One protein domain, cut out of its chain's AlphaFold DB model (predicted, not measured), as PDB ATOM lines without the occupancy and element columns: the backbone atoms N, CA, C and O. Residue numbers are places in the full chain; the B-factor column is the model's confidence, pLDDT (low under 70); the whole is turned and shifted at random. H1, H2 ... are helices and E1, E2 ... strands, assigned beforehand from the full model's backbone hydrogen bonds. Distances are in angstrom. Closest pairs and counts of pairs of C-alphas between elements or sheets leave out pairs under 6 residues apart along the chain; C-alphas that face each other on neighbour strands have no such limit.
ATOM      1  N   ILE A   3     238.463 225.748 212.181       84.81
ATOM      2  CA  ILE A   3     238.579 225.819 213.640       84.81
ATOM      3  C   ILE A   3     238.679 227.271 214.101       84.81
ATOM      4  O   ILE A   3     239.178 228.135 213.378       84.81
ATOM      5  N   LYS A   4     238.206 227.532 215.318       82.81
ATOM      6  CA  LYS A   4     238.318 228.819 216.006       82.81
ATOM      7  C   LYS A   4     238.704 228.550 217.456       82.81
ATOM      8  O   LYS A   4     238.008 227.805 218.137       82.81
ATOM      9  N   TYR A   5     239.815 229.128 217.911       73.19
ATOM     10  CA  TYR A   5     240.348 228.856 219.253       73.19
ATOM     11  C   TYR A   5     239.616 229.623 220.358       73.19
ATOM     12  O   TYR A   5     239.293 229.054 221.394       73.19
ATOM     13  N   THR A   6     239.338 230.910 220.143       76.94
ATOM     14  CA  THR A   6     238.522 231.732 221.047       76.94
ATOM     15  C   THR A   6     237.719 232.734 220.233       76.94
ATOM     16  O   THR A   6     238.013 232.954 219.057       76.94
ATOM     17  N   ASP A   7     236.746 233.403 220.854       82.62
ATOM     18  CA  ASP A   7     235.927 234.385 220.144       82.62
ATOM     19  C   ASP A   7     236.686 235.589 219.592       82.62
ATOM     20  O   ASP A   7     236.227 236.199 218.626       82.62
ATOM     21  N   ALA A   8     237.863 235.866 220.152       86.25
ATOM     22  CA  ALA A   8     238.742 236.937 219.712       86.25
ATOM     23  C   ALA A   8     239.574 236.575 218.466       86.25
ATOM     24  O   ALA A   8     240.105 237.474 217.818       86.25
ATOM     25  N   HIS A   9     239.697 235.289 218.120       83.12
ATOM     26  CA  HIS A   9     240.487 234.833 216.974       83.12
ATOM     27  C   HIS A   9     239.610 234.654 215.719       83.12
ATOM     28  O   HIS A   9     238.455 234.231 215.835       83.12
ATOM     29  N   PRO A  10     240.135 234.938 214.510       91.25
ATOM     30  CA  PRO A  10     239.433 234.627 213.268       91.25
ATOM     31  C   PRO A  10     239.317 233.109 213.062       91.25
ATOM     32  O   PRO A  10     240.101 232.330 213.606       91.25
ATOM     33  N   TRP A  11     238.341 232.692 212.253       92.56
ATOM     34  CA  TRP A  11     238.249 231.307 211.787       92.56
ATOM     35  C   TRP A  11     239.464 230.951 210.931       92.56
ATOM     36  O   TRP A  11     239.886 231.744 210.089       92.56
ATOM     37  N   MET A  12     239.997 229.749 211.134       91.25
ATOM     38  CA  MET A  12     241.112 229.204 210.369       91.25
ATOM     39  C   MET A  12     240.651 227.990 209.570       91.25
ATOM     40  O   MET A  12     240.061 227.060 210.125       91.25
ATOM     41  N   ASP A  13     240.938 227.996 208.271       93.12
ATOM     42  CA  ASP A  13     240.711 226.850 207.397       93.12
ATOM     43  C   ASP A  13     241.695 225.727 207.740       93.12
ATOM     44  O   ASP A  13     242.906 225.931 207.746       93.12
ATOM     45  N   VAL A  14     241.167 224.538 208.031       88.75
ATOM     46  CA  VAL A  14     241.973 223.348 208.362       88.75
ATOM     47  C   VAL A  14     242.035 222.389 207.188       88.75
ATOM     48  O   VAL A  14     243.089 221.847 206.874       88.75
ATOM     49  N   TRP A  15     240.893 222.154 206.546       87.81
ATOM     50  CA  TRP A  15     240.806 221.193 205.457       87.81
ATOM     51  C   TRP A  15     239.652 221.521 204.521       87.81
ATOM     52  O   TRP A  15     238.576 221.920 204.977       87.81
ATOM     53  N   ALA A  16     239.841 221.285 203.229       90.94
ATOM     54  CA  ALA A  16     238.790 221.338 202.225       90.94
ATOM     55  C   ALA A  16     238.705 219.976 201.535       90.94
ATOM     56  O   ALA A  16     239.724 219.372 201.210       90.94
ATOM     57  N   PHE A  17     237.490 219.485 201.333       89.75
ATOM     58  CA  PHE A  17     237.231 218.236 200.629       89.75
ATOM     59  C   PHE A  17     235.993 218.407 199.752       89.75
ATOM     60  O   PHE A  17     235.159 219.279 200.008       89.75
ATOM     61  N   THR A  18     235.897 217.600 198.703       92.19
ATOM     62  CA  THR A  18     234.715 217.524 197.841       92.19
ATOM     63  C   THR A  18     233.814 216.383 198.303       92.19
ATOM     64  O   THR A  18     234.277 215.440 198.936       92.19
ATOM     65  N   GLU A  19     232.532 216.426 197.943       92.69
ATOM     66  CA  GLU A  19     231.572 215.334 198.197       92.69
ATOM     67  C   GLU A  19     231.755 214.137 197.241       92.69
ATOM     68  O   GLU A  19     230.860 213.317 197.062       92.69
ATOM     69  N   THR A  20     232.912 214.048 196.583       93.94
ATOM     70  CA  THR A  20     233.253 212.925 195.709       93.94
ATOM     71  C   THR A  20     233.442 211.675 196.559       93.94
ATOM     72  O   THR A  20     234.089 211.735 197.599       93.94
ATOM     73  N   GLU A  21     232.893 210.545 196.118       94.88
ATOM     74  CA  GLU A  21     233.147 209.254 196.754       94.88
ATOM     75  C   GLU A  21     234.607 208.835 196.537       94.88
ATOM     76  O   GLU A  21     235.129 208.943 195.426       94.88
ATOM     77  N   TRP A  22     235.256 208.368 197.603       94.12
ATOM     78  CA  TRP A  22     236.622 207.849 197.568       94.12
ATOM     79  C   TRP A  22     236.587 206.333 197.673       94.12
ATOM     80  O   TRP A  22     235.993 205.781 198.602       94.12
ATOM     81  N   LEU A  23     237.258 205.662 196.745       96.44
ATOM     82  CA  LEU A  23     237.429 204.219 196.755       96.44
ATOM     83  C   LEU A  23     238.729 203.847 197.472       96.44
ATOM     84  O   LEU A  23     239.638 204.659 197.639       96.44
ATOM     85  N   GLU A  24     238.858 202.580 197.862       96.19
ATOM     86  CA  GLU A  24     240.059 202.075 198.540       96.19
ATOM     87  C   GLU A  24     241.351 202.366 197.752       96.19
ATOM     88  O   GLU A  24     242.367 202.763 198.326       96.19
ATOM     89  N   VAL A  25     241.295 202.234 196.422       96.88
ATOM     90  CA  VAL A  25     242.433 202.494 195.532       96.88
ATOM     91  C   VAL A  25     242.904 203.951 195.593       96.88
ATOM     92  O   VAL A  25     244.109 204.196 195.547       96.88
ATOM     93  N   ASP A  26     241.996 204.910 195.787       95.00
ATOM     94  CA  ASP A  26     242.340 206.332 195.869       95.00
ATOM     95  C   ASP A  26     243.189 206.615 197.117       95.00
ATOM     96  O   ASP A  26     244.197 207.325 197.055       95.00
ATOM     97  N   PHE A  27     242.855 205.981 198.248       91.69
ATOM     98  CA  PHE A  27     243.644 206.079 199.480       91.69
ATOM     99  C   PHE A  27     245.024 205.426 199.340       91.69
ATOM    100  O   PHE A  27     246.020 205.962 199.838       91.69
ATOM    101  N   GLN A  28     245.116 204.292 198.640       93.44
ATOM    102  CA  GLN A  28     246.396 203.625 198.374       93.44
ATOM    103  C   GLN A  28     247.300 204.476 197.469       93.44
ATOM    104  O   GLN A  28     248.503 204.597 197.729       93.44
ATOM    105  N   MET A  29     246.721 205.110 196.445       92.25
ATOM    106  CA  MET A  29     247.425 206.050 195.572       92.25
ATOM    107  C   MET A  29     247.919 207.269 196.349       92.25
ATOM    108  O   MET A  29     249.095 207.617 196.230       92.25
ATOM    109  N   LEU A  30     247.075 207.868 197.198       89.19
ATOM    110  CA  LEU A  30     247.483 208.974 198.065       89.19
ATOM    111  C   LEU A  30     248.651 208.589 198.969       89.19
ATOM    112  O   LEU A  30     249.659 209.288 198.984       89.19
ATOM    113  N   ARG A  31     248.547 207.475 199.705       86.38
ATOM    114  CA  ARG A  31     249.616 207.006 200.604       86.38
ATOM    115  C   ARG A  31     250.936 206.830 199.854       86.38
ATOM    116  O   ARG A  31     251.986 207.246 200.341       86.38
ATOM    117  N   SER A  32     250.874 206.225 198.671       87.69
ATOM    118  CA  SER A  32     252.051 205.985 197.834       87.69
ATOM    119  C   SER A  32     252.660 207.294 197.333       87.69
ATOM    120  O   SER A  32     253.874 207.465 197.406       87.69
ATOM    121  N   ALA A  33     251.830 208.240 196.888       87.94
ATOM    122  CA  ALA A  33     252.271 209.558 196.440       87.94
ATOM    123  C   ALA A  33     252.912 210.364 197.579       87.94
ATOM    124  O   ALA A  33     253.995 210.912 197.403       87.94
ATOM    125  N   TYR A  34     252.290 210.378 198.759       83.75
ATOM    126  CA  TYR A  34     252.826 211.025 199.955       83.75
ATOM    127  C   TYR A  34     254.208 210.476 200.325       83.75
ATOM    128  O   TYR A  34     255.137 211.251 200.551       83.75
ATOM    129  N   SER A  35     254.358 209.149 200.329       79.44
ATOM    130  CA  SER A  35     255.637 208.487 200.600       79.44
ATOM    131  C   SER A  35     256.700 208.836 199.548       79.44
ATOM    132  O   SER A  35     257.815 209.218 199.892       79.44
ATOM    133  N   ALA A  36     256.342 208.781 198.260       83.00
ATOM    134  CA  ALA A  36     257.267 209.036 197.155       83.00
ATOM    135  C   ALA A  36     257.715 210.502 197.054       83.00
ATOM    136  O   ALA A  36     258.848 210.773 196.664       83.00
ATOM    137  N   LEU A  37     256.837 211.452 197.387       80.88
ATOM    138  CA  LEU A  37     257.148 212.878 197.323       80.88
ATOM    139  C   LEU A  37     258.020 213.339 198.493       80.88
ATOM    140  O   LEU A  37     258.654 214.383 198.375       80.88
ATOM    141  N   GLY A  38     258.033 212.614 199.617       70.75
ATOM    142  CA  GLY A  38     258.800 213.001 200.805       70.75
ATOM    143  C   GLY A  38     258.436 214.389 201.350       70.75
ATOM    144  O   GLY A  38     259.261 215.037 201.987       70.75
ATOM    145  N   THR A  39     257.224 214.878 201.066       67.31
ATOM    146  CA  THR A  39     256.745 216.208 201.473       67.31
ATOM    147  C   THR A  39     255.579 216.104 202.455       67.31
ATOM    148  O   THR A  39     254.830 215.130 202.464       67.31
ATOM    149  N   GLY A  40     255.406 217.139 203.285       65.12
ATOM    150  CA  GLY A  40     254.303 217.250 204.245       65.12
ATOM    151  C   GLY A  40     254.543 216.513 205.567       65.12
ATOM    152  O   GLY A  40     255.678 216.248 205.950       65.12
ATOM    153  N   TRP A  41     253.457 216.165 206.262       60.09
ATOM    154  CA  TRP A  41     253.445 215.400 207.525       60.09
ATOM    155  C   TRP A  41     253.873 213.923 207.374       60.09
ATOM    156  O   TRP A  41     253.580 213.096 208.229       60.09
ATOM    157  N   VAL A  42     254.515 213.572 206.261       59.91
ATOM    158  CA  VAL A  42     254.796 212.188 205.854       59.91
ATOM    159  C   VAL A  42     256.208 211.753 206.245       59.91
ATOM    160  O   VAL A  42     256.502 210.560 206.272       59.91
ATOM    161  N   THR A  43     257.091 212.694 206.602       68.31
ATOM    162  CA  THR A  43     258.296 212.330 207.356       68.31
ATOM    163  C   THR A  43     257.842 211.620 208.633       68.31
ATOM    164  O   THR A  43     256.968 212.164 209.311       68.31
ATOM    165  N   PRO A  44     258.376 210.428 208.959       71.62
ATOM    166  CA  PRO A  44     257.951 209.688 210.137       71.62
ATOM    167  C   PRO A  44     258.181 210.548 211.380       71.62
ATOM    168  O   PRO A  44     259.312 210.765 211.805       71.62
ATOM    169  N   ARG A  45     257.085 211.083 211.916       81.94
ATOM    170  CA  ARG A  45     257.030 211.891 213.130       81.94
ATOM    171  C   ARG A  45     256.048 211.212 214.070       81.94
ATOM    172  O   ARG A  45     254.889 211.038 213.686       81.94
ATOM    173  N   PRO A  46     256.481 210.800 215.266       88.06
ATOM    174  CA  PRO A  46     255.592 210.184 216.235       88.06
ATOM    175  C   PRO A  46     254.534 211.195 216.660       88.06
ATOM    176  O   PRO A  46     254.860 212.262 217.178       88.06
ATOM    177  N   VAL A  47     253.267 210.880 216.401       91.50
ATOM    178  CA  VAL A  47     252.132 211.709 216.802       91.50
ATOM    179  C   VAL A  47     251.063 210.813 217.410       91.50
ATOM    180  O   VAL A  47     250.622 209.857 216.775       91.50
ATOM    181  N   CYS A  48     250.620 211.135 218.621       94.69
ATOM    182  CA  CYS A  48     249.476 210.498 219.261       94.69
ATOM    183  C   CYS A  48     248.516 211.564 219.779       94.69
ATOM    184  O   CYS A  48     248.939 212.551 220.378       94.69
ATOM    185  N   PHE A  49     247.218 211.388 219.547       94.81
ATOM    186  CA  PHE A  49     246.203 212.375 219.899       94.81
ATOM    187  C   PHE A  49     245.056 211.720 220.662       94.81
ATOM    188  O   PHE A  49     244.527 210.691 220.247       94.81
ATOM    189  N   ARG A  50     244.625 212.358 221.753       94.50
ATOM    190  CA  ARG A  50     243.484 211.939 222.567       94.50
ATOM    191  C   ARG A  50     242.645 213.148 222.959       94.50
ATOM    192  O   ARG A  50     243.149 214.081 223.576       94.50
ATOM    193  N   THR A  51     241.348 213.117 222.677       94.19
ATOM    194  CA  THR A  51     240.413 214.149 223.152       94.19
ATOM    195  C   THR A  51     240.175 214.002 224.658       94.19
ATOM    196  O   THR A  51     239.950 212.895 225.145       94.19
ATOM    197  N   LYS A  52     240.201 215.111 225.407       92.25
ATOM    198  CA  LYS A  52     239.845 215.146 226.834       92.25
ATOM    199  C   LYS A  52     238.374 215.523 226.995       92.25
ATOM    200  O   LYS A  52     237.927 216.515 226.418       92.25
ATOM    201  N   PHE A  53     237.652 214.758 227.810       92.81
ATOM    202  CA  PHE A  53     236.226 214.955 228.074       92.81
ATOM    203  C   PHE A  53     235.969 215.256 229.555       92.81
ATOM    204  O   PHE A  53     236.558 214.617 230.422       92.81
ATOM    205  N   GLU A  54     235.057 216.188 229.830       94.00
ATOM    206  CA  GLU A  54     234.429 216.405 231.143       94.00
ATOM    207  C   GLU A  54     232.922 216.225 230.962       94.00
ATOM    208  O   GLU A  54     232.337 216.848 230.078       94.00
ATOM    209  N   ASP A  55     232.302 215.332 231.736       94.44
ATOM    210  CA  ASP A  55     230.859 215.046 231.663       94.44
ATOM    211  C   ASP A  55     230.341 214.743 230.238       94.44
ATOM    212  O   ASP A  55     229.223 215.090 229.863       94.44
ATOM    213  N   GLY A  56     231.174 214.098 229.410       92.19
ATOM    214  CA  GLY A  56     230.861 213.762 228.013       92.19
ATOM    215  C   GLY A  56     231.054 214.908 227.011       92.19
ATOM    216  O   GLY A  56     230.861 214.709 225.813       92.19
ATOM    217  N   VAL A  57     231.477 216.088 227.467       90.56
ATOM    218  CA  VAL A  57     231.756 217.254 226.625       90.56
ATOM    219  C   VAL A  57     233.261 217.350 226.356       90.56
ATOM    220  O   VAL A  57     234.050 217.274 227.299       90.56
ATOM    221  N   PRO A  58     233.703 217.520 225.095       90.44
ATOM    222  CA  PRO A  58     235.115 217.720 224.793       90.44
ATOM    223  C   PRO A  58     235.579 219.074 225.343       90.44
ATOM    224  O   PRO A  58     235.079 220.124 224.944       90.44
ATOM    225  N   VAL A  59     236.552 219.049 226.251       92.81
ATOM    226  CA  VAL A  59     237.112 220.250 226.899       92.81
ATOM    227  C   VAL A  59     238.547 220.546 226.473       92.81
ATOM    228  O   VAL A  59     239.137 221.527 226.922       92.81
ATOM    229  N   GLY A  60     239.126 219.706 225.619       92.69
ATOM    230  CA  GLY A  60     240.477 219.884 225.109       92.69
ATOM    231  C   GLY A  60     241.043 218.594 224.537       92.69
ATOM    232  O   GLY A  60     240.301 217.679 224.175       92.69
ATOM    233  N   TYR A  61     242.365 218.508 224.473       94.56
ATOM    234  CA  TYR A  61     243.063 217.337 223.959       94.56
ATOM    235  C   TYR A  61     244.431 217.158 224.611       94.56
ATOM    236  O   TYR A  61     245.000 218.072 225.207       94.56
ATOM    237  N   LEU A  62     244.953 215.948 224.487       96.94
ATOM    238  CA  LEU A  62     246.340 215.613 224.716       96.94
ATOM    239  C   LEU A  62     246.958 215.213 223.380       96.94
ATOM    240  O   LEU A  62     246.363 214.445 222.625       96.94
ATOM    241  N   LEU A  63     248.126 215.759 223.092       96.44
ATOM    242  CA  LEU A  63     248.871 215.533 221.868       96.44
ATOM    243  C   LEU A  63     250.305 215.200 222.256       96.44
ATOM    244  O   LEU A  63     251.004 216.053 222.788       96.44
ATOM    245  N   LEU A  64     250.743 213.983 221.982       96.19
ATOM    246  CA  LEU A  64     252.159 213.671 221.908       96.19
ATOM    247  C   LEU A  64     252.600 213.982 220.481       96.19
ATOM    248  O   LEU A  64     252.028 213.435 219.542       96.19
ATOM    249  N   ALA A  65     253.566 214.877 220.318       93.25
ATOM    250  CA  ALA A  65     254.139 215.228 219.027       93.25
ATOM    251  C   ALA A  65     255.662 215.233 219.148       93.25
ATOM    252  O   ALA A  65     256.231 216.041 219.876       93.25
ATOM    253  N   GLU A  66     256.309 214.323 218.423       91.50
ATOM    254  CA  GLU A  66     257.759 214.135 218.407       91.50
ATOM    255  C   GLU A  66     258.323 213.900 219.820       91.50
ATOM    256  O   GLU A  66     258.190 212.796 220.353       91.50
ATOM    257  N   SER A  67     258.939 214.912 220.429       92.69
ATOM    258  CA  SER A  67     259.535 214.872 221.768       92.69
ATOM    259  C   SER A  67     258.720 215.621 222.824       92.69
ATOM    260  O   SER A  67     259.181 215.783 223.951       92.69
ATOM    261  N   GLU A  68     257.508 216.078 222.511       96.00
ATOM    262  CA  GLU A  68     256.708 216.893 223.424       96.00
ATOM    263  C   GLU A  68     255.343 216.270 223.707       96.00
ATOM    264  O   GLU A  68     254.648 215.782 222.815       96.00
ATOM    265  N   LEU A  69     254.927 216.351 224.971       97.00
ATOM    266  CA  LEU A  69     253.556 216.111 225.387       97.00
ATOM    267  C   LEU A  69     252.864 217.454 225.602       97.00
ATOM    268  O   LEU A  69     253.225 218.241 226.480       97.00
ATOM    269  N   ILE A  70     251.848 217.711 224.795       97.25
ATOM    270  CA  ILE A  70     251.114 218.966 224.722       97.25
ATOM    271  C   ILE A  70     249.698 218.730 225.228       97.25
ATOM    272  O   ILE A  70     248.977 217.855 224.750       97.25
ATOM    273  N   GLN A  71     249.267 219.555 226.172       96.12
ATOM    274  CA  GLN A  71     247.894 219.584 226.647       96.12
ATOM    275  C   GLN A  71     247.208 220.852 226.157       96.12
ATOM    276  O   GLN A  71     247.677 221.957 226.420       96.12
ATOM    277  N   ASN A  72     246.048 220.684 225.531       93.94
ATOM    278  CA  ASN A  72     245.057 221.736 225.408       93.94
ATOM    279  C   ASN A  72     243.930 221.500 226.417       93.94
ATOM    280  O   ASN A  72     243.411 220.387 226.531       93.94
ATOM    281  N   TYR A  73     243.555 222.541 227.149       92.81
ATOM    282  CA  TYR A  73     242.430 222.509 228.072       92.81
ATOM    283  C   TYR A  73     241.727 223.863 228.089       92.81
ATOM    284  O   TYR A  73     242.353 224.886 228.354       92.81
ATOM    285  N   LYS A  74     240.426 223.873 227.784       86.75
ATOM    286  CA  LYS A  74     239.565 225.069 227.762       86.75
ATOM    287  C   LYS A  74     240.166 226.243 226.969       86.75
ATOM    288  O   LYS A  74     240.001 227.400 227.336       86.75
ATOM    289  N   GLY A  75     240.838 225.931 225.857       82.44
ATOM    290  CA  GLY A  75     241.444 226.916 224.954       82.44
ATOM    291  C   GLY A  75     242.899 227.274 225.270       82.44
ATOM    292  O   GLY A  75     243.545 227.914 224.444       82.44
ATOM    293  N   GLU A  76     243.446 226.822 226.399       87.12
ATOM    294  CA  GLU A  76     244.849 227.030 226.750       87.12
ATOM    295  C   GLU A  76     245.693 225.825 226.337       87.12
ATOM    296  O   GLU A  76     245.432 224.697 226.759       87.12
ATOM    297  N   THR A  77     246.719 226.066 225.520       91.19
ATOM    298  CA  THR A  77     247.678 225.044 225.085       91.19
ATOM    299  C   THR A  77     249.001 225.226 225.816       91.19
ATOM    300  O   THR A  77     249.572 226.314 225.802       91.19
ATOM    301  N   LYS A  78     249.514 224.151 226.416       94.94
ATOM    302  CA  LYS A  78     250.816 224.121 227.088       94.94
ATOM    303  C   LYS A  78     251.555 222.816 226.807       94.94
ATOM    304  O   LYS A  78     250.941 221.754 226.747       94.94
ATOM    305  N   VAL A  79     252.876 222.895 226.693       96.69
ATOM    306  CA  VAL A  79     253.748 221.715 226.771       96.69
ATOM    307  C   VAL A  79     253.827 221.311 228.242       96.69
ATOM    308  O   VAL A  79     254.196 222.132 229.082       96.69
ATOM    309  N   ILE A  80     253.427 220.084 228.566       96.50
ATOM    310  CA  ILE A  80     253.420 219.560 229.940       96.50
ATOM    311  C   ILE A  80     254.603 218.641 230.233       96.50
ATOM    312  O   ILE A  80     254.962 218.489 231.397       96.50
ATOM    313  N   GLN A  81     255.230 218.075 229.200       94.81
ATOM    314  CA  GLN A  81     256.426 217.248 229.326       94.81
ATOM    315  C   GLN A  81     257.248 217.309 228.037       94.81
ATOM    316  O   GLN A  81     256.689 217.432 226.946       94.81
ATOM    317  N   LYS A  82     258.571 217.227 228.179       95.44
ATOM    318  CA  LYS A  82     259.518 217.019 227.082       95.44
ATOM    319  C   LYS A  82     260.260 215.709 227.321       95.44
ATOM    320  O   LYS A  82     260.591 215.408 228.466       95.44
ATOM    321  N   PHE A  83     260.490 214.957 226.257       93.25
ATOM    322  CA  PHE A  83     261.179 213.675 226.263       93.25
ATOM    323  C   PHE A  83     262.581 213.858 225.692       93.25
ATOM    324  O   PHE A  83     262.738 214.460 224.630       93.25
ATOM    325  N   PHE A  84     263.581 213.323 226.387       90.62
ATOM    326  CA  PHE A  84     264.981 213.347 225.945       90.62
ATOM    327  C   PHE A  84     265.480 211.965 225.513       90.62
ATOM    328  O   PHE A  84     266.495 211.861 224.841       90.62
ATOM    329  N   ASN A  85     264.743 210.907 225.852       90.44
ATOM    330  CA  ASN A  85     265.028 209.542 225.436       90.44
ATOM    331  C   ASN A  85     263.731 208.815 225.057       90.44
ATOM    332  O   ASN A  85     262.623 209.223 225.433       90.44
ATOM    333  N   GLU A  86     263.876 207.720 224.314       91.50
ATOM    334  CA  GLU A  86     262.740 206.932 223.837       91.50
ATOM    335  C   GLU A  86     261.950 206.273 224.974       91.50
ATOM    336  O   GLU A  86     260.725 206.190 224.911       91.50
ATOM    337  N   ASN A  87     262.621 205.842 226.042       91.56
ATOM    338  CA  ASN A  87     261.982 205.128 227.146       91.56
ATOM    339  C   ASN A  87     260.957 206.004 227.892       91.56
ATOM    340  O   ASN A  87     259.855 205.547 228.209       91.56
ATOM    341  N   ASP A  88     261.277 207.278 228.116       92.69
ATOM    342  CA  ASP A  88     260.349 208.247 228.707       92.69
ATOM    343  C   ASP A  88     259.135 208.474 227.799       92.69
ATOM    344  O   ASP A  88     258.001 208.575 228.277       92.69
ATOM    345  N   ARG A  89     259.351 208.503 226.477       94.25
ATOM    346  CA  ARG A  89     258.270 208.654 225.498       94.25
ATOM    347  C   ARG A  89     257.355 207.431 225.476       94.25
ATOM    348  O   ARG A  89     256.135 207.590 225.467       94.25
ATOM    349  N   VAL A  90     257.920 206.224 225.517       94.38
ATOM    350  CA  VAL A  90     257.162 204.963 225.593       94.38
ATOM    351  C   VAL A  90     256.358 204.879 226.889       94.38
ATOM    352  O   VAL A  90     255.193 204.485 226.866       94.38
ATOM    353  N   THR A  91     256.935 205.319 228.007       94.62
ATOM    354  CA  THR A  91     256.234 205.369 229.298       94.62
ATOM    355  C   THR A  91     255.026 206.305 229.225       94.62
ATOM    356  O   THR A  91     253.919 205.918 229.597       94.62
ATOM    357  N   ALA A  92     255.189 207.497 228.644       95.06
ATOM    358  CA  ALA A  92     254.075 208.423 228.458       95.06
ATOM    359  C   ALA A  92     253.005 207.889 227.492       95.06
ATOM    360  O   ALA A  92     251.820 208.125 227.711       95.06
ATOM    361  N   LEU A  93     253.378 207.146 226.443       95.81
ATOM    362  CA  LEU A  93     252.404 206.481 225.566       95.81
ATOM    363  C   LEU A  93     251.509 205.507 226.349       95.81
ATOM    364  O   LEU A  93     250.289 205.513 226.158       95.81
ATOM    365  N   ALA A  94     252.085 204.733 227.267       96.12
ATOM    366  CA  ALA A  94     251.331 203.815 228.113       96.12
ATOM    367  C   ALA A  94     250.430 204.560 229.112       96.12
ATOM    368  O   ALA A  94     249.233 204.292 229.186       96.12
ATOM    369  N   GLU A  95     250.977 205.525 229.853       95.81
ATOM    370  CA  GLU A  95     250.252 206.224 230.923       95.81
ATOM    371  C   GLU A  95     249.148 207.147 230.393       95.81
ATOM    372  O   GLU A  95     248.049 207.219 230.947       95.81
ATOM    373  N   GLU A  96     249.430 207.857 229.303       95.31
ATOM    374  CA  GLU A  96     248.553 208.909 228.805       95.31
ATOM    375  C   GLU A  96     247.674 208.475 227.638       95.31
ATOM    376  O   GLU A  96     246.636 209.093 227.408       95.31
ATOM    377  N   PHE A  97     248.048 207.443 226.887       95.81
ATOM    378  CA  PHE A  97     247.290 207.003 225.712       95.81
ATOM    379  C   PHE A  97     246.845 205.541 225.786       95.81
ATOM    380  O   PHE A  97     246.129 205.108 224.888       95.81
ATOM    381  N   ASP A  98     247.201 204.818 226.855       95.88
ATOM    382  CA  ASP A  98     246.950 203.377 227.006       95.88
ATOM    383  C   ASP A  98     247.556 202.553 225.852       95.88
ATOM    384  O   ASP A  98     247.017 201.538 225.411       95.88
ATOM    385  N   LEU A  99     248.692 203.028 225.328       95.69
ATOM    386  CA  LEU A  99     249.444 202.383 224.258       95.69
ATOM    387  C   LEU A  99     250.664 201.677 224.843       95.69
ATOM    388  O   LEU A  99     251.694 202.291 225.115       95.69
ATOM    389  N   HIS A 100     250.535 200.365 225.013       95.81
ATOM    390  CA  HIS A 100     251.586 199.510 225.554       95.81
ATOM    391  C   HIS A 100     252.362 198.872 224.407       95.81
ATOM    392  O   HIS A 100     251.852 197.973 223.741       95.81
ATOM    393  N   LEU A 101     253.587 199.343 224.177       93.25
ATOM    394  CA  LEU A 101     254.489 198.741 223.199       93.25
ATOM    395  C   LEU A 101     255.233 197.567 223.829       93.25
ATOM    396  O   LEU A 101     255.835 197.699 224.896       93.25
ATOM    397  N   THR A 102     255.226 196.428 223.150       94.50
ATOM    398  CA  THR A 102     256.028 195.263 223.530       94.50
ATOM    399  C   THR A 102     257.522 195.542 223.377       94.50
ATOM    400  O   THR A 102     257.934 196.407 222.603       94.50
ATOM    401  N   ASP A 103     258.362 194.758 224.055       91.38
ATOM    402  CA  ASP A 103     259.821 194.852 223.915       91.38
ATOM    403  C   ASP A 103     260.287 194.718 222.453       91.38
ATOM    404  O   ASP A 103     261.294 195.306 222.060       91.38
ATOM    405  N   GLU A 104     259.580 193.926 221.640       92.69
ATOM    406  CA  GLU A 104     259.889 193.762 220.218       92.69
ATOM    407  C   GLU A 104     259.570 195.032 219.421       92.69
ATOM    408  O   GLU A 104     260.411 195.488 218.650       92.69
ATOM    409  N   GLU A 105     258.406 195.642 219.648       91.75
ATOM    410  CA  GLU A 105     258.008 196.897 218.997       91.75
ATOM    411  C   GLU A 105     258.919 198.057 219.405       91.75
ATOM    412  O   GLU A 105     259.331 198.841 218.554       91.75
ATOM    413  N   GLN A 106     259.315 198.129 220.679       90.88
ATOM    414  CA  GLN A 106     260.266 199.137 221.152       90.88
ATOM    415  C   GLN A 106     261.631 198.994 220.464       90.88
ATOM    416  O   GLN A 106     262.215 199.983 220.024       90.88
ATOM    417  N   ARG A 107     262.127 197.761 220.283       88.88
ATOM    418  CA  ARG A 107     263.381 197.509 219.548       88.88
ATOM    419  C   ARG A 107     263.305 197.902 218.076       88.88
ATOM    420  O   ARG A 107     264.344 198.189 217.491       88.88
ATOM    421  N   GLN A 108     262.115 197.907 217.475       89.69
ATOM    422  CA  GLN A 108     261.935 198.357 216.093       89.69
ATOM    423  C   GLN A 108     262.005 199.880 215.943       89.69
ATOM    424  O   GLN A 108     262.136 200.347 214.819       89.69
ATOM    425  N   ILE A 109     261.946 200.649 217.035       88.00
ATOM    426  CA  ILE A 109     262.143 202.106 216.998       88.00
ATOM    427  C   ILE A 109     263.632 202.442 216.839       88.00
ATOM    428  O   ILE A 109     263.973 203.396 216.140       88.00
ATOM    429  N   ALA A 110     264.513 201.633 217.433       85.25
ATOM    430  CA  ALA A 110     265.950 201.865 217.413       85.25
ATOM    431  C   ALA A 110     266.507 201.927 215.977       85.25
ATOM    432  O   ALA A 110     266.279 201.036 215.155       85.25
TER     433      ALA A 110
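This is residues 3 to 110 of the 125 residues of the protein "Putative n-acetyltransferase family protein" of Eutypa lata (strain UCR-EL1) (UniProt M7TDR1). A twisted sheet of four strands has one helix, H2, packed along one face and a short helix, H3, beyond it, while residues 3 to 41 form a wide, open loop away from the sheet, with H1 on it, and residues 42 to 46 lead from this loop to E1. H1 meets no other helix and is not on the sheet; residues 16 to 30 and 36 to 41 stick out free. The printed part has 108 residues, with three named helices and four named strands in the order H1 E1 E2 E3 E4 H2 H3; the sheet runs E1 E2 E3 E4, antiparallel throughout, and the class is mixed, helices and strands. The whole is loose, with a radius of gyration of the C-alphas of 17.4 A and spans of 42 by 41 by 25 A.

Residues 3 to 23 hold no named element. H1, residues 24 to 37, begins at C-alpha 24 (240.059, 202.075, 198.540) and is 20.3 A long. E1, residues 47 to 54, begins at C-alpha 47 (252.132, 211.709, 216.802) and measures 23.3 A. E2 is residues 57 to 65, 23.7 A; E3 is residues 68 to 73, and E4 is residues 76 to 82. H2, residues 86 to 97, is 15.6 A long. H3, residues 103 to 107, ends at C-alpha 107 (263.381, 197.509, 219.548).

E1 to E4 form a meander, each strand the antiparallel neighbour of the one before; E1 and E4 are the edge strands. In the hairpin E1 and E2, at 159 degrees, N 50 and O 62 are 2.9 A apart, within hydrogen-bond range. In the hairpin E2 and E3, at 167 degrees, N 63 and O 70 are 2.8 A apart, and in the hairpin E3 and E4, at 155 degrees, N 71 and O 78 are 2.8 A apart. H2 is on the sheet, making two layers, a helix on one face of a sheet. Its height over the sheet is 9.1 A, and it lies over E2 and E3, along the strands, at 12 degrees to E2 on the local plane. The closest C-alphas of E1 and H2, those of Arg 50 and Phe 97, are 7.0 A apart. H2 and H3 are close but not clearly touching, the closest C-alphas being those of Val 90 and Gln 106, 8.0 A apart. H1 and H2 are apart. In H1, H2 and H3 every O i to N i+4 pair is within hydrogen-bond range.

The C-alphas farthest apart are those of Ala 8 and Glu 104, at 48.1 A. The printed part has no cut. No link is long; that from H1 to E1 is short, with 9 residues, and the others are tight. The mean pLDDT of the printed part is 89.8, and residues 39 to 43 are under 70.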